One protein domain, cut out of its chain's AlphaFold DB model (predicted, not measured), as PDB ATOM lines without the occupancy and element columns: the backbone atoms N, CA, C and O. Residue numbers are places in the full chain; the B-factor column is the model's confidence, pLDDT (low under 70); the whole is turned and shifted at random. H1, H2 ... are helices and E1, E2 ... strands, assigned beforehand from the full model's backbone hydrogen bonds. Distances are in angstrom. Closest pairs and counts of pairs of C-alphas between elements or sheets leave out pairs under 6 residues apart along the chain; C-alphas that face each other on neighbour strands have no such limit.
ATOM      1  N   THR A   2      37.139 -12.539  20.023       29.28
ATOM      2  CA  THR A   2      37.208 -11.343  19.166       29.28
ATOM      3  C   THR A   2      35.815 -10.908  18.710       29.28
ATOM      4  O   THR A   2      35.143 -11.629  17.975       29.28
ATOM      5  N   THR A   3      35.372  -9.721  19.124       27.97
ATOM      6  CA  THR A   3      34.143  -9.093  18.622       27.97
ATOM      7  C   THR A   3      34.327  -8.653  17.170       27.97
ATOM      8  O   THR A   3      35.215  -7.861  16.853       27.97
ATOM      9  N   ALA A   4      33.475  -9.153  16.273       29.47
ATOM     10  CA  ALA A   4      33.500  -8.798  14.857       29.47
ATOM     11  C   ALA A   4      32.987  -7.361  14.642       29.47
ATOM     12  O   ALA A   4      31.806  -7.134  14.387       29.47
ATOM     13  N   LYS A   5      33.886  -6.374  14.745       33.03
ATOM     14  CA  LYS A   5      33.606  -4.981  14.373       33.03
ATOM     15  C   LYS A   5      33.421  -4.878  12.854       33.03
ATOM     16  O   LYS A   5      34.397  -4.745  12.117       33.03
ATOM     17  N   ILE A   6      32.173  -4.908  12.387       33.94
ATOM     18  CA  ILE A   6      31.828  -4.561  11.001       33.94
ATOM     19  C   ILE A   6      31.924  -3.036  10.864       33.94
ATOM     20  O   ILE A   6      30.957  -2.315  11.097       33.94
ATOM     21  N   ILE A   7      33.115  -2.541  10.521       39.31
ATOM     22  CA  ILE A   7      33.332  -1.134  10.166       39.31
ATOM     23  C   ILE A   7      33.268  -1.022   8.642       39.31
ATOM     24  O   ILE A   7      34.167  -1.492   7.940       39.31
ATOM     25  N   ILE A   8      32.191  -0.420   8.139       42.00
ATOM     26  CA  ILE A   8      31.968  -0.201   6.707       42.00
ATOM     27  C   ILE A   8      32.623   1.130   6.317       42.00
ATOM     28  O   ILE A   8      32.262   2.176   6.850       42.00
ATOM     29  N   TYR A   9      33.572   1.088   5.382       37.34
ATOM     30  CA  TYR A   9      34.274   2.256   4.830       37.34
ATOM     31  C   TYR A   9      34.134   2.246   3.306       37.34
ATOM     32  O   TYR A   9      34.781   1.394   2.714       37.34
ATOM     33  N   PHE A  10      33.367   3.152   2.683       46.78
ATOM     34  CA  PHE A  10      33.339   3.429   1.224       46.78
ATOM     35  C   PHE A  10      32.761   4.842   0.987       46.78
ATOM     36  O   PHE A  10      31.884   5.241   1.746       46.78
ATOM     37  N   LEU A  11      33.154   5.668   0.008       44.66
ATOM     38  CA  LEU A  11      34.079   5.546  -1.140       44.66
ATOM     39  C   LEU A  11      35.309   6.505  -0.956       44.66
ATOM     40  O   LEU A  11      35.535   6.958   0.161       44.66
ATOM     41  N   ASP A  12      36.191   6.867  -1.905       37.34
ATOM     42  CA  ASP A  12      36.351   6.512  -3.340       37.34
ATOM     43  C   ASP A  12      37.829   6.514  -3.830       37.34
ATOM     44  O   ASP A  12      38.113   6.563  -5.023       37.34
ATOM     45  N   ARG A  13      38.816   6.520  -2.919       42.66
ATOM     46  CA  ARG A  13      40.249   6.569  -3.289       42.66
ATOM     47  C   ARG A  13      40.773   5.204  -3.763       42.66
ATOM     48  O   ARG A  13      40.303   4.182  -3.255       42.66
ATOM     49  N   PRO A  14      41.794   5.154  -4.650       43.94
ATOM     50  CA  PRO A  14      42.515   3.914  -4.924       43.94
ATOM     51  C   PRO A  14      43.064   3.365  -3.606       43.94
ATOM     52  O   PRO A  14      43.845   4.030  -2.924       43.94
ATOM     53  N   VAL A  15      42.622   2.167  -3.223       50.88
ATOM     54  CA  VAL A  15      43.052   1.539  -1.973       50.88
ATOM     55  C   VAL A  15      44.503   1.102  -2.145       50.88
ATOM     56  O   VAL A  15      44.786   0.103  -2.803       50.88
ATOM     57  N   GLU A  16      45.430   1.852  -1.551       48.78
ATOM     58  CA  GLU A  16      46.809   1.399  -1.379       48.78
ATOM     59  C   GLU A  16      46.849   0.269  -0.353       48.78
ATOM     60  O   GLU A  16      46.996   0.465   0.852       48.78
ATOM     61  N   ILE A  17      46.694  -0.950  -0.865       55.25
ATOM     62  CA  ILE A  17      46.988  -2.171  -0.130       55.25
ATOM     63  C   ILE A  17      48.514  -2.277  -0.069       55.25
ATOM     64  O   ILE A  17      49.151  -2.648  -1.056       55.25
ATOM     65  N   GLN A  18      49.104  -1.915   1.075       47.41
ATOM     66  CA  GLN A  18      50.553  -2.002   1.290       47.41
ATOM     67  C   GLN A  18      51.073  -3.394   0.891       47.41
ATOM     68  O   GLN A  18      50.574  -4.413   1.366       47.41
ATOM     69  N   GLY A  19      52.057  -3.432  -0.013       59.88
ATOM     70  CA  GLY A  19      52.694  -4.670  -0.472       59.88
ATOM     71  C   GLY A  19      51.956  -5.471  -1.555       59.88
ATOM     72  O   GLY A  19      52.429  -6.550  -1.902       59.88
ATOM     73  N   LYS A  20      50.840  -4.988  -2.126       59.62
ATOM     74  CA  LYS A  20      50.223  -5.600  -3.323       59.62
ATOM     75  C   LYS A  20      50.250  -4.656  -4.532       59.62
ATOM     76  O   LYS A  20      50.090  -3.449  -4.353       59.62
ATOM     77  N   PRO A  21      50.400  -5.175  -5.768       65.56
ATOM     78  CA  PRO A  21      50.234  -4.360  -6.969       65.56
ATOM     79  C   PRO A  21      48.830  -3.738  -6.996       65.56
ATOM     80  O   PRO A  21      47.844  -4.396  -6.658       65.56
ATOM     81  N   LYS A  22      48.735  -2.461  -7.395       74.06
ATOM     82  CA  LYS A  22      47.468  -1.716  -7.472       74.06
ATOM     83  C   LYS A  22      46.539  -2.340  -8.519       74.06
ATOM     84  O   LYS A  22      46.621  -2.031  -9.704       74.06
ATOM     85  N   VAL A  23      45.626  -3.198  -8.070       80.69
ATOM     86  CA  VAL A  23      44.550  -3.746  -8.903       80.69
ATOM     87  C   VAL A  23      43.583  -2.617  -9.269       80.69
ATOM     88  O   VAL A  23      42.943  -2.034  -8.395       80.69
ATOM     89  N   ASN A  24      43.450  -2.310 -10.563       87.81
ATOM     90  CA  ASN A  24      42.432  -1.370 -11.033       87.81
ATOM     91  C   ASN A  24      41.038  -1.976 -10.804       87.81
ATOM     92  O   ASN A  24      40.672  -2.960 -11.447       87.81
ATOM     93  N   TYR A  25      40.263  -1.371  -9.901       86.50
ATOM     94  CA  TYR A  25      38.937  -1.854  -9.516       86.50
ATOM     95  C   TYR A  25      37.987  -2.035 -10.708       86.50
ATOM     96  O   TYR A  25      37.352  -3.081 -10.820       86.50
ATOM     97  N   HIS A  26      37.919  -1.062 -11.623       89.19
ATOM     98  CA  HIS A  26      36.994  -1.103 -12.758       89.19
ATOM     99  C   HIS A  26      37.343  -2.223 -13.743       89.19
ATOM    100  O   HIS A  26      36.454  -2.961 -14.170       89.19
ATOM    101  N   THR A  27      38.629  -2.401 -14.049       91.38
ATOM    102  CA  THR A  27      39.115  -3.523 -14.867       91.38
ATOM    103  C   THR A  27      38.848  -4.860 -14.172       91.38
ATOM    104  O   THR A  27      38.363  -5.811 -14.786       91.38
ATOM    105  N   TYR A  28      39.105  -4.928 -12.865       92.50
ATOM    106  CA  TYR A  28      38.964  -6.143 -12.077       92.50
ATOM    107  C   TYR A  28      37.513  -6.632 -11.968       92.50
ATOM    108  O   TYR A  28      37.257  -7.804 -12.242       92.50
ATOM    109  N   ILE A  29      36.534  -5.765 -11.683       92.62
ATOM    110  CA  ILE A  29      35.118  -6.182 -11.627       92.62
ATOM    111  C   ILE A  29      34.544  -6.593 -12.993       92.62
ATOM    112  O   ILE A  29      33.495  -7.235 -13.064       92.62
ATOM    113  N   GLN A  30      35.218  -6.246 -14.091       93.38
ATOM    114  CA  GLN A  30      34.865  -6.693 -15.439       93.38
ATOM    115  C   GLN A  30      35.572  -8.003 -15.836       93.38
ATOM    116  O   GLN A  30      35.155  -8.651 -16.803       93.38
ATOM    117  N   SER A  31      36.589  -8.427 -15.082       94.50
ATOM    118  CA  SER A  31      37.425  -9.592 -15.386       94.50
ATOM    119  C   SER A  31      36.660 -10.931 -15.361       94.50
ATOM    120  O   SER A  31      35.636 -11.070 -14.676       94.50
ATOM    121  N   PRO A  32      37.153 -11.965 -16.074       96.12
ATOM    122  CA  PRO A  32      36.648 -13.333 -15.939       96.12
ATOM    123  C   PRO A  32      36.794 -13.887 -14.515       96.12
ATOM    124  O   PRO A  32      35.909 -14.608 -14.051       96.12
ATOM    125  N   GLU A  33      37.867 -13.515 -13.808       95.44
ATOM    126  CA  GLU A  33      38.155 -13.953 -12.438       95.44
ATOM    127  C   GLU A  33      37.049 -13.513 -11.470       95.44
ATOM    128  O   GLU A  33      36.438 -14.349 -10.799       95.44
ATOM    129  N   TRP A  34      36.705 -12.220 -11.464       95.31
ATOM    130  CA  TRP A  34      35.624 -11.702 -10.625       95.31
ATOM    131  C   TRP A  34      34.271 -12.338 -10.971       95.31
ATOM    132  O   TRP A  34      33.507 -12.723 -10.082       95.31
ATOM    133  N   LYS A  35      33.984 -12.537 -12.264       94.75
ATOM    134  CA  LYS A  35      32.764 -13.227 -12.723       94.75
ATOM    135  C   LYS A  35      32.699 -14.676 -12.217       94.75
ATOM    136  O   LYS A  35      31.615 -15.138 -11.850       94.75
ATOM    137  N   ALA A  36      33.823 -15.390 -12.154       95.38
ATOM    138  CA  ALA A  36      33.902 -16.736 -11.585       95.38
ATOM    139  C   ALA A  36      33.743 -16.726 -10.052       95.38
ATOM    140  O   ALA A  36      32.896 -17.445  -9.513       95.38
ATOM    141  N   LYS A  37      34.476 -15.850  -9.354       95.44
ATOM    142  CA  LYS A  37      34.403 -15.645  -7.895       95.44
ATOM    143  C   LYS A  37      32.972 -15.309  -7.446       95.44
ATOM    144  O   LYS A  37      32.435 -15.938  -6.532       95.44
ATOM    145  N   GLY A  38      32.284 -14.431  -8.179       94.50
ATOM    146  CA  GLY A  38      30.885 -14.083  -7.934       94.50
ATOM    147  C   GLY A  38      29.898 -15.243  -8.140       94.50
ATOM    148  O   GLY A  38      28.965 -15.394  -7.348       94.50
ATOM    149  N   LYS A  39      30.115 -16.116  -9.138       95.19
ATOM    150  CA  LYS A  39      29.338 -17.365  -9.295       95.19
ATOM    151  C   LYS A  39      29.531 -18.301  -8.096       95.19
ATOM    152  O   LYS A  39      28.549 -18.853  -7.602       95.19
ATOM    153  N   ILE A  40      30.762 -18.443  -7.595       95.94
ATOM    154  CA  ILE A  40      31.070 -19.263  -6.411       95.94
ATOM    155  C   ILE A  40      30.344 -18.718  -5.174       95.94
ATOM    156  O   ILE A  40      29.657 -19.476  -4.488       95.94
ATOM    157  N   PHE A  41      30.428 -17.410  -4.908       95.69
ATOM    158  CA  PHE A  41      29.741 -16.786  -3.770       95.69
ATOM    159  C   PHE A  41      28.217 -16.961  -3.863       95.69
ATOM    160  O   PHE A  41      27.580 -17.336  -2.880       95.69
ATOM    161  N   LYS A  42      27.636 -16.788  -5.059       94.56
ATOM    162  CA  LYS A  42      26.206 -17.019  -5.318       94.56
ATOM    163  C   LYS A  42      25.793 -18.480  -5.071       94.56
ATOM    164  O   LYS A  42      24.732 -18.721  -4.493       94.56
ATOM    165  N   LYS A  43      26.631 -19.456  -5.457       95.19
ATOM    166  CA  LYS A  43      26.396 -20.888  -5.194       95.19
ATOM    167  C   LYS A  43      26.430 -21.202  -3.693       95.19
ATOM    168  O   LYS A  43      25.547 -21.916  -3.227       95.19
ATOM    169  N   LYS A  44      27.368 -20.618  -2.931       95.31
ATOM    170  CA  LYS A  44      27.465 -20.789  -1.463       95.31
ATOM    171  C   LYS A  44      26.197 -20.364  -0.711       95.31
ATOM    172  O   LYS A  44      25.880 -20.961   0.307       95.31
ATOM    173  N   VAL A  45      25.453 -19.381  -1.223       94.25
ATOM    174  CA  VAL A  45      24.186 -18.895  -0.630       94.25
ATOM    175  C   VAL A  45      22.933 -19.489  -1.294       94.25
ATOM    176  O   VAL A  45      21.851 -18.906  -1.237       94.25
ATOM    177  N   GLY A  46      23.060 -20.617  -2.003       95.69
ATOM    178  CA  GLY A  46      21.924 -21.296  -2.637       95.69
ATOM    179  C   GLY A  46      21.204 -20.464  -3.707       95.69
ATOM    180  O   GLY A  46      20.004 -20.634  -3.918       95.69
ATOM    181  N   ASN A  47      21.910 -19.542  -4.374       95.88
ATOM    182  CA  ASN A  47      21.353 -18.569  -5.325       95.88
ATOM    183  C   ASN A  47      20.260 -17.645  -4.744       95.88
ATOM    184  O   ASN A  47      19.412 -17.147  -5.492       95.88
ATOM    185  N   ARG A  48      20.277 -17.387  -3.433       95.38
ATOM    186  CA  ARG A  48      19.326 -16.509  -2.733       95.38
ATOM    187  C   ARG A  48      20.003 -15.239  -2.223       95.38
ATOM    188  O   ARG A  48      21.210 -15.208  -2.006       95.38
ATOM    189  N   CYS A  49      19.220 -14.175  -2.067       95.06
ATOM    190  CA  CYS A  49      19.684 -12.945  -1.434       95.06
ATOM    191  C   CYS A  49      19.988 -13.219   0.044       95.06
ATOM    192  O   CYS A  49      19.099 -13.675   0.758       95.06
ATOM    193  N   GLN A  50      21.190 -12.888   0.520       93.12
ATOM    194  CA  GLN A  50      21.515 -13.007   1.947       93.12
ATOM    195  C   GLN A  50      20.648 -12.092   2.816       93.12
ATOM    196  O   GLN A  50      20.387 -12.428   3.962       93.12
ATOM    197  N   VAL A  51      20.178 -10.966   2.261       90.44
ATOM    198  CA  VAL A  51      19.331 -10.009   2.986       90.44
ATOM    199  C   VAL A  51      17.843 -10.376   2.982       90.44
ATOM    200  O   VAL A  51      17.110 -10.067   3.914       90.44
ATOM    201  N   PHE A  52      17.388 -11.064   1.936       89.88
ATOM    202  CA  PHE A  52      15.989 -11.460   1.760       89.88
ATOM    203  C   PHE A  52      15.942 -12.915   1.266       89.88
ATOM    204  O   PHE A  52      15.781 -13.131   0.060       89.88
ATOM    205  N   PRO A  53      16.111 -13.925   2.144       89.88
ATOM    206  CA  PRO A  53      16.342 -15.318   1.738       89.88
ATOM    207  C   PRO A  53      15.270 -15.919   0.817       89.88
ATOM    208  O   PRO A  53      15.562 -16.804   0.009       89.88
ATOM    209  N   TRP A  54      14.033 -15.422   0.869       92.62
ATOM    210  CA  TRP A  54      12.955 -15.823  -0.040       92.62
ATOM    211  C   TRP A  54      13.213 -15.429  -1.508       92.62
ATOM    212  O   TRP A  54      12.781 -16.145  -2.413       92.62
ATOM    213  N   ILE A  55      13.978 -14.362  -1.769       92.06
ATOM    214  CA  ILE A  55      14.263 -13.851  -3.117       92.06
ATOM    215  C   ILE A  55      15.374 -14.673  -3.792       92.06
ATOM    216  O   ILE A  55      16.554 -14.569  -3.445       92.06
ATOM    217  N   LYS A  56      15.001 -15.439  -4.827       94.88
ATOM    218  CA  LYS A  56      15.945 -16.064  -5.770       94.88
ATOM    219  C   LYS A  56      16.608 -15.003  -6.656       94.88
ATOM    220  O   LYS A  56      15.953 -14.104  -7.181       94.88
ATOM    221  N   LEU A  57      17.912 -15.134  -6.863       92.38
ATOM    222  CA  LEU A  57      18.725 -14.169  -7.596       92.38
ATOM    223  C   LEU A  57      18.810 -14.521  -9.082       92.38
ATOM    224  O   LEU A  57      19.487 -15.480  -9.458       92.38
ATOM    225  N   LYS A  58      18.174 -13.710  -9.935       85.88
ATOM    226  CA  LYS A  58      18.301 -13.821 -11.397       85.88
ATOM    227  C   LYS A  58      19.677 -13.314 -11.857       85.88
ATOM    228  O   LYS A  58      20.523 -14.109 -12.261       85.88
ATOM    229  N   THR A  59      19.934 -12.015 -11.711       79.25
ATOM    230  CA  THR A  59      21.181 -11.349 -12.125       79.25
ATOM    231  C   THR A  59      22.265 -11.355 -11.037       79.25
ATOM    232  O   THR A  59      22.030 -11.765  -9.899       79.25
ATOM    233  N   TYR A  60      23.483 -10.948 -11.409       67.88
ATOM    234  CA  TYR A  60      24.638 -10.863 -10.514       67.88
ATOM    235  C   TYR A  60      24.589  -9.579  -9.675       67.88
ATOM    236  O   TYR A  60      24.530  -8.485 -10.229       67.88
ATOM    237  N   ALA A  61      24.651  -9.712  -8.352       80.00
ATOM    238  CA  ALA A  61      24.854  -8.601  -7.425       80.00
ATOM    239  C   ALA A  61      25.611  -9.106  -6.187       80.00
ATOM    240  O   ALA A  61      25.037  -9.366  -5.129       80.00
ATOM    241  N   VAL A  62      26.922  -9.295  -6.352       94.44
ATOM    242  CA  VAL A  62      27.848  -9.358  -5.218       94.44
ATOM    243  C   VAL A  62      28.193  -7.919  -4.864       94.44
ATOM    244  O   VAL A  62      28.695  -7.181  -5.708       94.44
ATOM    245  N   HIS A  63      27.883  -7.526  -3.638       93.56
ATOM    246  CA  HIS A  63      28.214  -6.227  -3.080       93.56
ATOM    247  C   HIS A  63      29.494  -6.353  -2.252       93.56
ATOM    248  O   HIS A  63      29.592  -7.229  -1.390       93.56
ATOM    249  N   HIS A  64      30.462  -5.478  -2.510       92.62
ATOM    250  CA  HIS A  64      31.666  -5.366  -1.698       92.62
ATOM    251  C   HIS A  64      31.365  -4.547  -0.434       92.62
ATOM    252  O   HIS A  64      31.073  -3.358  -0.524       92.62
ATOM    253  N   CYS A  65      31.483  -5.167   0.740       87.56
ATOM    254  CA  CYS A  65      31.391  -4.496   2.040       87.56
ATOM    255  C   CYS A  65      32.675  -3.725   2.375       87.56
ATOM    256  O   CYS A  65      32.643  -2.698   3.051       87.56
ATOM    257  N   THR A  66      33.822  -4.237   1.924       85.19
ATOM    258  CA  THR A  66      35.123  -3.571   2.019       85.19
ATOM    259  C   THR A  66      36.051  -4.081   0.916       85.19
ATOM    260  O   THR A  66      35.897  -5.201   0.438       85.19
ATOM    261  N   TYR A  67      36.977  -3.234   0.461       86.50
ATOM    262  CA  TYR A  67      37.865  -3.519  -0.674       86.50
ATOM    263  C   TYR A  67      39.330  -3.625  -0.193       86.50
ATOM    264  O   TYR A  67      40.261  -3.593  -0.994       86.50
ATOM    265  N   LYS A  68      39.555  -3.772   1.126       85.94
ATOM    266  CA  LYS A  68      40.887  -3.985   1.732       85.94
ATOM    267  C   LYS A  68      41.619  -5.201   1.154       85.94
ATOM    268  O   LYS A  68      42.843  -5.224   1.126       85.94
ATOM    269  N   ASN A  69      40.861  -6.200   0.704       89.44
ATOM    270  CA  ASN A  69      41.355  -7.448   0.133       89.44
ATOM    271  C   ASN A  69      41.011  -7.569  -1.364       89.44
ATOM    272  O   ASN A  69      40.711  -8.669  -1.814       89.44
ATOM    273  N   LEU A  70      41.008  -6.473  -2.135       89.75
ATOM    274  CA  LEU A  70      40.678  -6.521  -3.568       89.75
ATOM    275  C   LEU A  70      41.590  -7.517  -4.322       89.75
ATOM    276  O   LEU A  70      42.796  -7.576  -4.078       89.75
ATOM    277  N   GLY A  71      40.998  -8.353  -5.180       90.62
ATOM    278  CA  GLY A  71      41.636  -9.521  -5.807       90.62
ATOM    279  C   GLY A  71      41.702 -10.773  -4.915       90.62
ATOM    280  O   GLY A  71      41.873 -11.887  -5.402       90.62
ATOM    281  N   SER A  72      41.535 -10.644  -3.599       93.50
ATOM    282  CA  SER A  72      41.682 -11.721  -2.602       93.50
ATOM    283  C   SER A  72      40.511 -11.769  -1.604       93.50
ATOM    284  O   SER A  72      40.701 -12.077  -0.426       93.50
ATOM    285  N   GLU A  73      39.304 -11.427  -2.057       94.06
ATOM    286  CA  GLU A  73      38.137 -11.173  -1.213       94.06
ATOM    287  C   GLU A  73      37.630 -12.441  -0.525       94.06
ATOM    288  O   GLU A  73      37.382 -13.479  -1.149       94.06
ATOM    289  N   LYS A  74      37.382 -12.333   0.778       92.88
ATOM    290  CA  LYS A  74      36.781 -13.383   1.591       92.88
ATOM    291  C   LYS A  74      35.261 -13.257   1.564       92.88
ATOM    292  O   LYS A  74      34.679 -12.234   1.937       92.88
ATOM    293  N   TRP A  75      34.608 -14.342   1.152       91.88
ATOM    294  CA  TRP A  75      33.153 -14.480   1.201       91.88
ATOM    295  C   TRP A  75      32.612 -14.184   2.607       91.88
ATOM    296  O   TRP A  75      33.162 -14.663   3.597       91.88
ATOM    297  N   ASN A  76      31.522 -13.420   2.672       89.44
ATOM    298  CA  ASN A  76      30.826 -13.007   3.891       89.44
ATOM    299  C   ASN A  76      31.639 -12.122   4.863       89.44
ATOM    300  O   ASN A  76      31.193 -11.884   5.982       89.44
ATOM    301  N   ILE A  77      32.807 -11.621   4.438       89.19
ATOM    302  CA  ILE A  77      33.611 -10.619   5.157       89.19
ATOM    303  C   ILE A  77      33.786  -9.389   4.262       89.19
ATOM    304  O   ILE A  77      33.271  -8.316   4.564       89.19
ATOM    305  N   ASP A  78      34.457  -9.565   3.123       92.00
ATOM    306  CA  ASP A  78      34.695  -8.497   2.151       92.00
ATOM    307  C   ASP A  78      33.515  -8.341   1.178       92.00
ATOM    308  O   ASP A  78      33.312  -7.275   0.603       92.00
ATOM    309  N   CYS A  79      32.725  -9.403   0.981       94.75
ATOM    310  CA  CYS A  79      31.671  -9.484  -0.034       94.75
ATOM    311  C   CYS A  79      30.420 -10.222   0.456       94.75
ATOM    312  O   CYS A  79      30.527 -11.313   1.022       94.75
ATOM    313  N   ILE A  80      29.241  -9.689   0.128       95.38
ATOM    314  CA  ILE A  80      27.927 -10.304   0.377       95.38
ATOM    315  C   ILE A  80      27.097 -10.382  -0.908       95.38
ATOM    316  O   ILE A  80      27.272  -9.601  -1.840       95.38
ATOM    317  N   VAL A  81      26.176 -11.339  -0.972       95.94
ATOM    318  CA  VAL A  81      25.348 -11.616  -2.151       95.94
ATOM    319  C   VAL A  81      23.934 -11.066  -1.941       95.94
ATOM    320  O   VAL A  81      23.193 -11.531  -1.073       95.94
ATOM    321  N   LEU A  82      23.539 -10.087  -2.756       94.62
ATOM    322  CA  LEU A  82      22.310  -9.305  -2.590       94.62
ATOM    323  C   LEU A  82      21.359  -9.435  -3.788       94.62
ATOM    324  O   LEU A  82      21.755  -9.789  -4.894       94.62
ATOM    325  N   SER A  83      20.081  -9.112  -3.582       93.75
ATOM    326  CA  SER A  83      19.146  -8.805  -4.671       93.75
ATOM    327  C   SER A  83      19.328  -7.356  -5.128       93.75
ATOM    328  O   SER A  83      19.855  -6.536  -4.379       93.75
ATOM    329  N   LYS A  84      18.834  -7.000  -6.325       91.69
ATOM    330  CA  LYS A  84      18.849  -5.604  -6.812       91.69
ATOM    331  C   LYS A  84      18.242  -4.636  -5.783       91.69
ATOM    332  O   LYS A  84      18.811  -3.577  -5.540       91.69
ATOM    333  N   THR A  85      17.140  -5.029  -5.140       88.88
ATOM    334  CA  THR A  85      16.469  -4.246  -4.091       88.88
ATOM    335  C   THR A  85      17.331  -4.107  -2.839       88.88
ATOM    336  O   THR A  85      17.544  -2.992  -2.379       88.88
ATOM    337  N   ALA A  86      17.886  -5.206  -2.312       90.19
ATOM    338  CA  ALA A  86      18.774  -5.154  -1.146       90.19
ATOM    339  C   ALA A  86      20.040  -4.326  -1.422       90.19
ATOM    340  O   ALA A  86      20.480  -3.567  -0.567       90.19
ATOM    341  N   HIS A  87      20.591  -4.427  -2.633       90.50
ATOM    342  CA  HIS A  87      21.758  -3.665  -3.063       90.50
ATOM    343  C   HIS A  87      21.461  -2.159  -3.140       90.50
ATOM    344  O   HIS A  87      22.230  -1.352  -2.626       90.50
ATOM    345  N   ALA A  88      20.310  -1.782  -3.712       85.94
ATOM    346  CA  ALA A  88      19.848  -0.396  -3.739       85.94
ATOM    347  C   ALA A  88      19.587   0.155  -2.329       85.94
ATOM    348  O   ALA A  88      19.948   1.297  -2.054       85.94
ATOM    349  N   ILE A  89      19.016  -0.651  -1.425       85.06
ATOM    350  CA  ILE A  89      18.866  -0.305  -0.005       85.06
ATOM    351  C   ILE A  89      20.245  -0.042   0.610       85.06
ATOM    352  O   ILE A  89      20.485   1.076   1.049       85.06
ATOM    353  N   VAL A  90      21.181  -0.995   0.573       82.94
ATOM    354  CA  VAL A  90      22.520  -0.830   1.175       82.94
ATOM    355  C   VAL A  90      23.239   0.418   0.648       82.94
ATOM    356  O   VAL A  90      23.751   1.200   1.446       82.94
ATOM    357  N   HIS A  91      23.192   0.692  -0.660       80.06
ATOM    358  CA  HIS A  91      23.741   1.939  -1.205       80.06
ATOM    359  C   HIS A  91      22.997   3.193  -0.726       80.06
ATOM    360  O   HIS A  91      23.643   4.170  -0.362       80.06
ATOM    361  N   SER A  92      21.663   3.186  -0.687       77.56
ATOM    362  CA  SER A  92      20.871   4.348  -0.246       77.56
ATOM    363  C   SER A  92      21.128   4.689   1.224       77.56
ATOM    364  O   SER A  92      21.162   5.860   1.597       77.56
ATOM    365  N   TRP A  93      21.343   3.655   2.035       71.62
ATOM    366  CA  TRP A  93      21.694   3.736   3.444       71.62
ATOM    367  C   TRP A  93      23.103   4.283   3.657       71.62
ATOM    368  O   TRP A  93      23.262   5.296   4.328       71.62
ATOM    369  N   LEU A  94      24.117   3.676   3.035       59.62
ATOM    370  CA  LEU A  94      25.506   4.120   3.180       59.62
ATOM    371  C   LEU A  94      25.706   5.542   2.642       59.62
ATOM    372  O   LEU A  94      26.280   6.380   3.332       59.62
ATOM    373  N   VAL A  95      25.156   5.862   1.465       56.41
ATOM    374  CA  VAL A  95      25.231   7.218   0.893       56.41
ATOM    375  C   VAL A  95      24.474   8.230   1.761       56.41
ATOM    376  O   VAL A  95      24.957   9.341   1.948       56.41
ATOM    377  N   GLY A  96      23.323   7.856   2.334       48.12
ATOM    378  CA  GLY A  96      22.545   8.720   3.231       48.12
ATOM    379  C   GLY A  96      23.123   8.892   4.642       48.12
ATOM    380  O   GLY A  96      22.711   9.813   5.343       48.12
ATOM    381  N   SER A  97      24.049   8.028   5.071       46.69
ATOM    382  CA  SER A  97      24.716   8.116   6.379       46.69
ATOM    383  C   SER A  97      26.124   8.711   6.324       46.69
ATOM    384  O   SER A  97      26.581   9.222   7.340       46.69
ATOM    385  N   ILE A  98      26.810   8.644   5.178       44.06
ATOM    386  CA  ILE A  98      28.207   9.096   5.033       44.06
ATOM    387  C   ILE A  98      28.296  10.502   4.414       44.06
ATOM    388  O   ILE A  98      29.228  11.238   4.723       44.06
ATOM    389  N   TYR A  99      27.301  10.917   3.621       37.31
ATOM    390  CA  TYR A  99      27.171  12.295   3.148       37.31
ATOM    391  C   TYR A  99      25.973  12.987   3.816       37.31
ATOM    392  O   TYR A  99      24.840  12.821   3.348       37.31
ATOM    393  N   PRO A 100      26.178  13.829   4.853       37.84
ATOM    394  CA  PRO A 100      25.300  14.983   5.014       37.84
ATOM    395  C   PRO A 100      25.310  15.788   3.705       37.84
ATOM    396  O   PRO A 100      26.303  15.809   2.977       37.84
ATOM    397  N   ILE A 101      24.172  16.399   3.379       44.91
ATOM    398  CA  ILE A 101      23.923  17.067   2.096       44.91
ATOM    399  C   ILE A 101      25.023  18.104   1.819       44.91
ATOM    400  O   ILE A 101      25.107  19.123   2.496       44.91
TER     401      ILE A 101
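What this domain is: This is residues 2 to 101 of the 171 residues of an uncharacterized protein of Okeania sp. SIO2C9 (UniProt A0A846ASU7). A tiny two-stranded hairpin, E1 and E2, lies near the middle, with helix H2 packed on it and the longest helix, H3, running away from it by its later residues. Short H1 lies just before H2 and crosswise to it, while long loops and the first stretch, residues 2 to 24, make much of the rest. The printed part has 100 residues with three named helices and two named strands, in the order H1, H2, E1, E2, H3; the sheet, E1 - E2, is antiparallel. The class is mostly helix, though under half of the residues are in named elements. The whole is compact, with a radius of gyration of the C-alphas of 14.2 A and spans of 40 by 37 by 32 A.

How they stand to each other: E1, residues 62 to 64, and E2, residues 79 to 81, form an antiparallel hairpin at 151 degrees, with N 63 and O 80 within hydrogen-bond range at 2.8 A. The closest C-alphas of H2, residues 32 to 44, and E1 are those of Gly 38 and Val 62, 6.2 A apart. H3, residues 84 to 98, comes closest to E1 at the C-alphas of His 87 and His 63, 6.9 A apart. H2 and H3 are apart. H1, residues 25 to 30, is close to but not clearly touching H2, at 6.6 A between the C-alphas of Tyr 28 and Trp 34, their closest, and about perpendicular at 74 degrees. In H2 and H3 every O i to N i+4 pair is within hydrogen-bond range; in H1, 1 of 2.

Where its parts are: H1 begins at C-alpha 25 (38.937, -1.854, -9.516). H2 is 18.7 A long and H3 21.1 A, ending at C-alpha 98 (28.207, 9.096, 5.033).

The domain as a whole: The C-alphas farthest apart are those of Gly 19 and Trp 54, 41.3 A. The printed part has no cut. The links H2 to E1 and E1 to E2 are long. Confidence is under 70 at residues 2 to 21, 60 and 94 to 101.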